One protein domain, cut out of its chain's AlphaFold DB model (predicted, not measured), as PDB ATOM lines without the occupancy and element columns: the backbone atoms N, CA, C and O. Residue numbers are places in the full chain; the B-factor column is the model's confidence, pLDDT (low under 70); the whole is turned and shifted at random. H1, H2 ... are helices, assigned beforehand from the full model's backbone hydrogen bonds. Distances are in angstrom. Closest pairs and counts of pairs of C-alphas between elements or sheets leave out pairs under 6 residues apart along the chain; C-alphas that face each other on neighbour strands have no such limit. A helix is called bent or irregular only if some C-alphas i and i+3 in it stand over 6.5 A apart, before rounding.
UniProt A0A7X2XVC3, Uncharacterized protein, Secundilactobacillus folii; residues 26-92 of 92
ATOM      1  N   ASP A  26     176.168  19.167 109.123       93.56
ATOM      2  CA  ASP A  26     177.162  19.438 110.142       93.56
ATOM      3  C   ASP A  26     178.229  20.400 109.622       93.56
ATOM      4  O   ASP A  26     178.346  20.683 108.427       93.56
ATOM      5  N   THR A  27     178.989  20.949 110.558       94.88
ATOM      6  CA  THR A  27     180.150  21.787 110.287       94.88
ATOM      7  C   THR A  27     181.332  21.238 111.069       94.88
ATOM      8  O   THR A  27     181.175  20.716 112.175       94.88
ATOM      9  N   LEU A  28     182.525  21.352 110.492       95.69
ATOM     10  CA  LEU A  28     183.774  21.084 111.189       95.69
ATOM     11  C   LEU A  28     184.489  22.409 111.414       95.69
ATOM     12  O   LEU A  28     184.730  23.155 110.467       95.69
ATOM     13  N   THR A  29     184.810  22.700 112.669       95.56
ATOM     14  CA  THR A  29     185.528  23.916 113.054       95.56
ATOM     15  C   THR A  29     186.709  23.554 113.949       95.56
ATOM     16  O   THR A  29     186.620  22.588 114.715       95.56
ATOM     17  N   PRO A  30     187.839  24.271 113.842       96.69
ATOM     18  CA  PRO A  30     188.966  24.053 114.733       96.69
ATOM     19  C   PRO A  30     188.614  24.499 116.153       96.69
ATOM     20  O   PRO A  30     188.016  25.554 116.353       96.69
ATOM     21  N   ALA A  31     189.039  23.723 117.151       96.44
ATOM     22  CA  ALA A  31     188.877  24.104 118.556       96.44
ATOM     23  C   ALA A  31     189.780  25.289 118.948       96.44
ATOM     24  O   ALA A  31     189.442  26.060 119.843       96.44
ATOM     25  N   VAL A  32     190.925  25.436 118.273       96.94
ATOM     26  CA  VAL A  32     191.876  26.535 118.472       96.94
ATOM     27  C   VAL A  32     191.745  27.523 117.304       96.94
ATOM     28  O   VAL A  32     192.029  27.140 116.164       96.94
ATOM     29  N   PRO A  33     191.340  28.785 117.549       95.88
ATOM     30  CA  PRO A  33     191.214  29.793 116.500       95.88
ATOM     31  C   PRO A  33     192.499  29.966 115.684       95.88
ATOM     32  O   PRO A  33     193.599  29.926 116.226       95.88
ATOM     33  N   GLY A  34     192.353  30.160 114.373       95.88
ATOM     34  CA  GLY A  34     193.486  30.304 113.449       95.88
ATOM     35  C   GLY A  34     194.150  28.989 113.031       95.88
ATOM     36  O   GLY A  34     195.022  29.013 112.170       95.88
ATOM     37  N   THR A  35     193.730  27.847 113.582       97.75
ATOM     38  CA  THR A  35     194.198  26.535 113.114       97.75
ATOM     39  C   THR A  35     193.562  26.198 111.768       97.75
ATOM     40  O   THR A  35     192.336  26.174 111.654       97.75
ATOM     41  N   ASP A  36     194.390  25.885 110.772       96.25
ATOM     42  CA  ASP A  36     193.934  25.239 109.543       96.25
ATOM     43  C   ASP A  36     193.790  23.730 109.786       96.25
ATOM     44  O   ASP A  36     194.708  23.066 110.266       96.25
ATOM     45  N   LEU A  37     192.612  23.189 109.482       94.81
ATOM     46  CA  LEU A  37     192.315  21.768 109.644       94.81
ATOM     47  C   LEU A  37     192.879  20.906 108.505       94.81
ATOM     48  O   LEU A  37     192.853  19.683 108.623       94.81
ATOM     49  N   HIS A  38     193.343  21.521 107.410       94.88
ATOM     50  CA  HIS A  38     193.873  20.839 106.225       94.88
ATOM     51  C   HIS A  38     192.941  19.735 105.687       94.88
ATOM     52  O   HIS A  38     193.375  18.640 105.323       94.88
ATOM     53  N   VAL A  39     191.633  20.012 105.641       95.69
ATOM     54  CA  VAL A  39     190.640  19.072 105.100       95.69
ATOM     55  C   VAL A  39     190.747  19.039 103.577       95.69
ATOM     56  O   VAL A  39     190.405  20.017 102.913       95.69
ATOM     57  N   ASP A  40     191.167  17.905 103.017       96.19
ATOM     58  CA  ASP A  40     191.165  17.688 101.571       96.19
ATOM     59  C   ASP A  40     189.715  17.503 101.069       96.19
ATOM     60  O   ASP A  40     189.025  16.571 101.498       96.19
ATOM     61  N   PRO A  41     189.217  18.342 100.138       95.06
ATOM     62  CA  PRO A  41     187.876  18.189  99.573       95.06
ATOM     63  C   PRO A  41     187.623  16.827  98.911       95.06
ATOM     64  O   PRO A  41     186.469  16.416  98.763       95.06
ATOM     65  N   THR A  42     188.671  16.120  98.487       96.81
ATOM     66  CA  THR A  42     188.551  14.786  97.894       96.81
ATOM     67  C   THR A  42     188.145  13.724  98.914       96.81
ATOM     68  O   THR A  42     187.371  12.838  98.550       96.81
ATOM     69  N   ASP A  43     188.529  13.870 100.187       95.56
ATOM     70  CA  ASP A  43     188.103  12.985 101.283       95.56
ATOM     71  C   ASP A  43     186.591  13.071 101.555       95.56
ATOM     72  O   ASP A  43     185.999  12.178 102.163       95.56
ATOM     73  N   LEU A  44     185.955  14.168 101.134       95.62
ATOM     74  CA  LEU A  44     184.533  14.422 101.352       95.62
ATOM     75  C   LEU A  44     183.649  13.842 100.239       95.62
ATOM     76  O   LEU A  44     182.421  13.813 100.374       95.62
ATOM     77  N   LYS A  45     184.244  13.397  99.124       95.31
ATOM     78  CA  LYS A  45     183.497  12.863  97.981       95.31
ATOM     79  C   LYS A  45     182.765  11.584  98.380       95.31
ATOM     80  O   LYS A  45     183.340  10.661  98.941       95.31
ATOM     81  N   GLY A  46     181.471  11.534  98.071       92.88
ATOM     82  CA  GLY A  46     180.610  10.393  98.392       92.88
ATOM     83  C   GLY A  46     180.105  10.352  99.839       92.88
ATOM     84  O   GLY A  46     179.207   9.563 100.127       92.88
ATOM     85  N   LEU A  47     180.600  11.216 100.735       95.31
ATOM     86  CA  LEU A  47     180.049  11.336 102.084       95.31
ATOM     87  C   LEU A  47     178.707  12.075 102.053       95.31
ATOM     88  O   LEU A  47     178.556  13.123 101.412       95.31
ATOM     89  N   ARG A  48     177.729  11.532 102.781       95.81
ATOM     90  CA  ARG A  48     176.374  12.084 102.849       95.81
ATOM     91  C   ARG A  48     176.359  13.465 103.484       95.81
ATOM     92  O   ARG A  48     176.975  13.683 104.519       95.81
ATOM     93  N   ALA A  49     175.641  14.396 102.859       94.69
ATOM     94  CA  ALA A  49     175.659  15.808 103.241       94.69
ATOM     95  C   ALA A  49     175.077  16.065 104.639       94.69
ATOM     96  O   ALA A  49     175.495  17.009 105.303       94.69
ATOM     97  N   SER A  50     174.153  15.221 105.099       96.06
ATOM     98  CA  SER A  50     173.489  15.398 106.391       96.06
ATOM     99  C   SER A  50     174.398  15.172 107.604       96.06
ATOM    100  O   SER A  50     174.102  15.703 108.674       96.06
ATOM    101  N   TYR A  51     175.489  14.414 107.449       96.06
ATOM    102  CA  TYR A  51     176.459  14.082 108.505       96.06
ATOM    103  C   TYR A  51     177.894  13.971 107.957       96.06
ATOM    104  O   TYR A  51     178.674  13.091 108.334       96.06
ATOM    105  N   ARG A  52     178.239  14.826 106.990       96.00
ATOM    106  CA  ARG A  52     179.466  14.706 106.193       96.00
ATOM    107  C   ARG A  52     180.716  14.750 107.057       96.00
ATOM    108  O   ARG A  52     181.611  13.925 106.882       96.00
ATOM    109  N   PHE A  53     180.801  15.719 107.958       96.75
ATOM    110  CA  PHE A  53     181.993  15.924 108.769       96.75
ATOM    111  C   PHE A  53     182.081  14.950 109.946       96.75
ATOM    112  O   PHE A  53     183.182  14.550 110.328       96.75
ATOM    113  N   LEU A  54     180.946  14.467 110.451       95.44
ATOM    114  CA  LEU A  54     180.887  13.325 111.357       95.44
ATOM    115  C   LEU A  54     181.461  12.071 110.684       95.44
ATOM    116  O   LEU A  54     182.313  11.392 111.257       95.44
ATOM    117  N   ALA A  55     181.040  11.781 109.450       96.31
ATOM    118  CA  ALA A  55     181.576  10.670 108.669       96.31
ATOM    119  C   ALA A  55     183.082  10.834 108.409       96.31
ATOM    120  O   ALA A  55     183.856   9.910 108.663       96.31
ATOM    121  N   TYR A  56     183.501  12.019 107.959       97.00
ATOM    122  CA  TYR A  56     184.900  12.344 107.681       97.00
ATOM    123  C   TYR A  56     185.796  12.129 108.907       97.00
ATOM    124  O   TYR A  56     186.764  11.371 108.840       97.00
ATOM    125  N   THR A  57     185.455  12.737 110.046       96.44
ATOM    126  CA  THR A  57     186.250  12.620 111.281       96.44
ATOM    127  C   THR A  57     186.294  11.183 111.793       96.44
ATOM    128  O   THR A  57     187.349  10.715 112.224       96.44
ATOM    129  N   ARG A  58     185.189  10.434 111.670       96.31
ATOM    130  CA  ARG A  58     185.152   9.011 112.023       96.31
ATOM    131  C   ARG A  58     186.099   8.179 111.159       96.31
ATOM    132  O   ARG A  58     186.798   7.330 111.707       96.31
ATOM    133  N   ILE A  59     186.131   8.417 109.848       96.31
ATOM    134  CA  ILE A  59     187.027   7.726 108.909       96.31
ATOM    135  C   ILE A  59     188.488   8.099 109.184       96.31
ATOM    136  O   ILE A  59     189.333   7.210 109.278       96.31
ATOM    137  N   LYS A  60     188.797   9.388 109.383       95.38
ATOM    138  CA  LYS A  60     190.161   9.844 109.712       95.38
ATOM    139  C   LYS A  60     190.678   9.277 111.034       95.38
ATOM    140  O   LYS A  60     191.870   9.023 111.152       95.38
ATOM    141  N   ALA A  61     189.793   8.989 111.986       96.25
ATOM    142  CA  ALA A  61     190.124   8.276 113.220       96.25
ATOM    143  C   ALA A  61     190.278   6.743 113.046       96.25
ATOM    144  O   ALA A  61     190.314   6.018 114.038       96.25
ATOM    145  N   GLY A  62     190.313   6.225 111.810       97.25
ATOM    146  CA  GLY A  62     190.423   4.790 111.510       97.25
ATOM    147  C   GLY A  62     189.113   4.009 111.664       97.25
ATOM    148  O   GLY A  62     189.107   2.779 111.654       97.25
ATOM    149  N   GLY A  63     187.991   4.710 111.837       96.69
ATOM    150  CA  GLY A  63     186.667   4.114 111.940       96.69
ATOM    151  C   GLY A  63     186.026   3.816 110.585       96.69
ATOM    152  O   GLY A  63     186.548   4.125 109.518       96.69
ATOM    153  N   LYS A  64     184.826   3.233 110.647       93.94
ATOM    154  CA  LYS A  64     183.926   3.053 109.502       93.94
ATOM    155  C   LYS A  64     182.637   3.825 109.751       93.94
ATOM    156  O   LYS A  64     182.256   4.025 110.907       93.94
ATOM    157  N   ILE A  65     181.968   4.220 108.674       91.62
ATOM    158  CA  ILE A  65     180.646   4.843 108.712       91.62
ATOM    159  C   ILE A  65     179.688   4.042 107.828       91.62
ATOM    160  O   ILE A  65     180.058   3.607 106.735       91.62
ATOM    161  N   GLY A  66     178.481   3.799 108.334       86.88
ATOM    162  CA  GLY A  66     177.386   3.224 107.559       86.88
ATOM    163  C   GLY A  66     176.710   4.273 106.677       86.88
ATOM    164  O   GLY A  66     176.933   5.471 106.830       86.88
ATOM    165  N   ASN A  67     175.863   3.812 105.758       88.19
ATOM    166  CA  ASN A  67     175.044   4.669 104.890       88.19
ATOM    167  C   ASN A  67     173.558   4.684 105.292       88.19
ATOM    168  O   ASN A  67     172.729   5.242 104.569       88.19
ATOM    169  N   ASP A  68     173.234   4.073 106.426       91.12
ATOM    170  CA  ASP A  68     171.903   3.829 106.986       91.12
ATOM    171  C   ASP A  68     171.388   4.966 107.883       91.12
ATOM    172  O   ASP A  68     170.204   4.999 108.209       91.12
ATOM    173  N   GLY A  69     172.243   5.930 108.246       91.81
ATOM    174  CA  GLY A  69     171.848   7.070 109.073       91.81
ATOM    175  C   GLY A  69     170.665   7.855 108.491       91.81
ATOM    176  O   GLY A  69     170.649   8.195 107.305       91.81
ATOM    177  N   ILE A  70     169.683   8.189 109.328       95.94
ATOM    178  CA  ILE A  70     168.535   9.017 108.931       95.94
ATOM    179  C   ILE A  70     169.030  10.436 108.666       95.94
ATOM    180  O   ILE A  70     169.755  11.005 109.487       95.94
ATOM    181  N   GLY A  71     168.644  11.020 107.533       96.06
ATOM    182  CA  GLY A  71     169.074  12.373 107.207       96.06
ATOM    183  C   GLY A  71     168.198  13.075 106.185       96.06
ATOM    184  O   GLY A  71     167.553  12.430 105.364       96.06
ATOM    185  N   THR A  72     168.183  14.404 106.229       95.56
ATOM    186  CA  THR A  72     167.362  15.254 105.346       95.56
ATOM    187  C   THR A  72     167.729  15.156 103.866       95.56
ATOM    188  O   THR A  72     166.888  15.431 103.019       95.56
ATOM    189  N   ASP A  73     168.945  14.716 103.540       95.06
ATOM    190  CA  ASP A  73     169.388  14.388 102.178       95.06
ATOM    191  C   ASP A  73     168.765  13.087 101.633       95.06
ATOM    192  O   ASP A  73     168.923  12.788 100.454       95.06
ATOM    193  N   ARG A  74     168.055  12.324 102.476       95.25
ATOM    194  CA  ARG A  74     167.216  11.174 102.105       95.25
ATOM    195  C   ARG A  74     165.847  11.268 102.786       95.25
ATOM    196  O   ARG A  74     165.629  10.618 103.818       95.25
ATOM    197  N   PRO A  75     164.927  12.094 102.259       93.62
ATOM    198  CA  PRO A  75     163.622  12.353 102.870       93.62
ATOM    199  C   PRO A  75     162.800  11.090 103.164       93.62
ATOM    200  O   PRO A  75     162.057  11.046 104.147       93.62
ATOM    201  N   GLU A  76     162.977  10.036 102.372       96.06
ATOM    202  CA  GLU A  76     162.359   8.724 102.562       96.06
ATOM    203  C   GLU A  76     162.747   8.054 103.891       96.06
ATOM    204  O   GLU A  76     161.970   7.271 104.430       96.06
ATOM    205  N   THR A  77     163.905   8.400 104.465       95.19
ATOM    206  CA  THR A  77     164.331   7.936 105.800       95.19
ATOM    207  C   THR A  77     163.748   8.776 106.936       95.19
ATOM    208  O   THR A  77     163.674   8.315 108.073       95.19
ATOM    209  N   VAL A  78     163.315  10.007 106.640       96.62
ATOM    210  CA  VAL A  78     162.792  10.971 107.620       96.62
ATOM    211  C   VAL A  78     161.292  10.787 107.833       96.62
ATOM    212  O   VAL A  78     160.829  10.800 108.973       96.62
ATOM    213  N   LYS A  79     160.531  10.583 106.751       96.25
ATOM    214  CA  LYS A  79     159.067  10.455 106.802       96.25
ATOM    215  C   LYS A  79     158.574   9.404 107.819       96.25
ATOM    216  O   LYS A  79     157.710   9.754 108.620       96.25
ATOM    217  N   PRO A  80     159.142   8.182 107.897       96.25
ATOM    218  CA  PRO A  80     158.680   7.175 108.856       96.25
ATOM    219  C   PRO A  80     158.819   7.603 110.324       96.25
ATOM    220  O   PRO A  80     158.081   7.122 111.182       96.25
ATOM    221  N   ILE A  81     159.757   8.506 110.630       96.31
ATOM    222  CA  ILE A  81     159.971   9.011 111.992       96.31
ATOM    223  C   ILE A  81     158.828   9.933 112.405       96.31
ATOM    224  O   ILE A  81     158.308   9.807 113.515       96.31
ATOM    225  N   TYR A  82     158.413  10.818 111.499       95.56
ATOM    226  CA  TYR A  82     157.260  11.687 111.707       95.56
ATOM    227  C   TYR A  82     155.960  10.888 111.746       95.56
ATOM    228  O   TYR A  82     155.216  11.030 112.711       95.56
ATOM    229  N   ASP A  83     155.747   9.967 110.802       95.88
ATOM    230  CA  ASP A  83     154.551   9.113 110.773       95.88
ATOM    231  C   ASP A  83     154.373   8.349 112.101       95.88
ATOM    232  O   ASP A  83     153.276   8.283 112.657       95.88
ATOM    233  N   LYS A  84     155.466   7.803 112.663       95.12
ATOM    234  CA  LYS A  84     155.452   7.111 113.963       95.12
ATOM    235  C   LYS A  84     155.094   8.053 115.117       95.12
ATOM    236  O   LYS A  84     154.378   7.646 116.033       95.12
ATOM    237  N   ALA A  85     155.612   9.282 115.106       94.75
ATOM    238  CA  ALA A  85     155.339  10.274 116.142       94.75
ATOM    239  C   ALA A  85     153.892  10.791 116.074       94.75
ATOM    240  O   ALA A  85     153.218  10.850 117.099       94.75
ATOM    241  N   GLU A  86     153.390  11.087 114.877       95.38
ATOM    242  CA  GLU A  86     152.012  11.527 114.641       95.38
ATOM    243  C   GLU A  86     151.004  10.440 115.013       95.38
ATOM    244  O   GLU A  86     150.054  10.703 115.750       95.38
ATOM    245  N   ALA A  87     151.253   9.193 114.596       95.56
ATOM    246  CA  ALA A  87     150.409   8.061 114.961       95.56
ATOM    247  C   ALA A  87     150.353   7.834 116.480       95.56
ATOM    248  O   ALA A  87     149.362   7.310 116.984       95.56
ATOM    249  N   TRP A  88     151.404   8.198 117.220       93.25
ATOM    250  CA  TRP A  88     151.395   8.136 118.680       93.25
ATOM    251  C   TRP A  88     150.517   9.228 119.295       93.25
ATOM    252  O   TRP A  88     149.723   8.913 120.172       93.25
ATOM    253  N   ILE A  89     150.601  10.469 118.802       91.94
ATOM    254  CA  ILE A  89     149.755  11.578 119.279       91.94
ATOM    255  C   ILE A  89     148.273  11.290 119.000       91.94
ATOM    256  O   ILE A  89     147.434  11.535 119.855       91.94
ATOM    257  N   GLN A  90     147.947  10.740 117.827       93.06
ATOM    258  CA  GLN A  90     146.561  10.445 117.437       93.06
ATOM    259  C   GLN A  90     145.927   9.275 118.201       93.06
ATOM    260  O   GLN A  90     144.706   9.177 118.260       93.06
ATOM    261  N   LYS A  91     146.745   8.362 118.734       84.50
ATOM    262  CA  LYS A  91     146.291   7.238 119.570       84.50
ATOM    263  C   LYS A  91     146.235   7.588 121.063       84.50
ATOM    264  O   LYS A  91     145.847   6.718 121.842       84.50
ATOM    265  N   GLY A  92     146.705   8.781 121.435       58.72
ATOM    266  CA  GLY A  92     146.753   9.285 122.808       58.72
ATOM    267  C   GLY A  92     145.394   9.696 123.345       58.72
ATOM    268  O   GLY A  92     144.552  10.155 122.542       58.72
TER     269      GLY A  92
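What this domain is: This is residues 26 to 92 of the 92 residues of an uncharacterized protein of Secundilactobacillus folii (UniProt A0A7X2XVC3). One long helix, H3, reaches away as an arm from a small, loosely built head in which the short helix H1 packs on part of H2, and much of the rest is loop. Before H1 an unnamed stretch, residues 26 to 40, makes a wide loop of which residues 30 to 36 stick out; at the far end of the arm residues 82 to 92 stick out, of which 82 to 90 belong to H3. The printed part has 67 residues with three named helices, in the order H1, H2, H3, and no named strand; the class is all helix, though under half of the residues, 32 of 67, are in named elements. The whole is only just extended, close to loose, with a radius of gyration of the C-alphas of 16.6 A, and it spans 52 by 25 by 18 A, with H3 making much of the length.

How they stand to each other: H1, residues 41 to 44, and H2, residues 49 to 60, touch, with 4 pairs of C-alphas within 8 A, and H2 touches H1 with residues 52 to 56 alone. The closest C-alphas of the two are those of Leu 44 and Tyr 56, 6.7 A apart, and their centres are 10.4 A apart. H3, residues 75 to 90, touches no helix: it is apart from H1 and also from H2. Of the O i to N i+4 pairs, 6 of 8 in H2 and 10 of 12 in H3 are within hydrogen-bond range; H1 is too short for such a pair, but its one O i to N i+3 pair is within range.

Where its parts are: Residues 26 to 40 come first, from C-alpha 26 at (177.162, 19.438, 110.142). H1 runs from Pro 41, with its C-alpha at (187.876, 18.189, 99.573), to Leu 44. H2 runs from Ala 49 to Lys 60, 17.0 A from first to last C-alpha, and is irregular: C-alphas 50 and 53 are 8.8 A apart. H3 runs from Pro 75 to Gln 90 over 22.5 A, ending with C-alpha 90 at (146.561, 10.445, 117.437). It is neither bent nor irregular, but only just: C-alphas 77 and 80 are 6.5 A apart.

The domain as a whole: The two C-alphas farthest apart, those of Gly 34 and Lys 91, are 52.9 A apart. Without the stretches that stand free, residues 30 to 36 and 82 to 92, the body has 49 residues and spans 37 by 18 by 18 A. The link from H1 to H2 is tight, with 4 residues, and the link from H2 to H3 is long, with 14, residues 61 to 74. The printed part has no cut and ends at residue 92, the chain's last. The mean pLDDT of the printed part is 94.4, and one residue, Gly 92, is under 70.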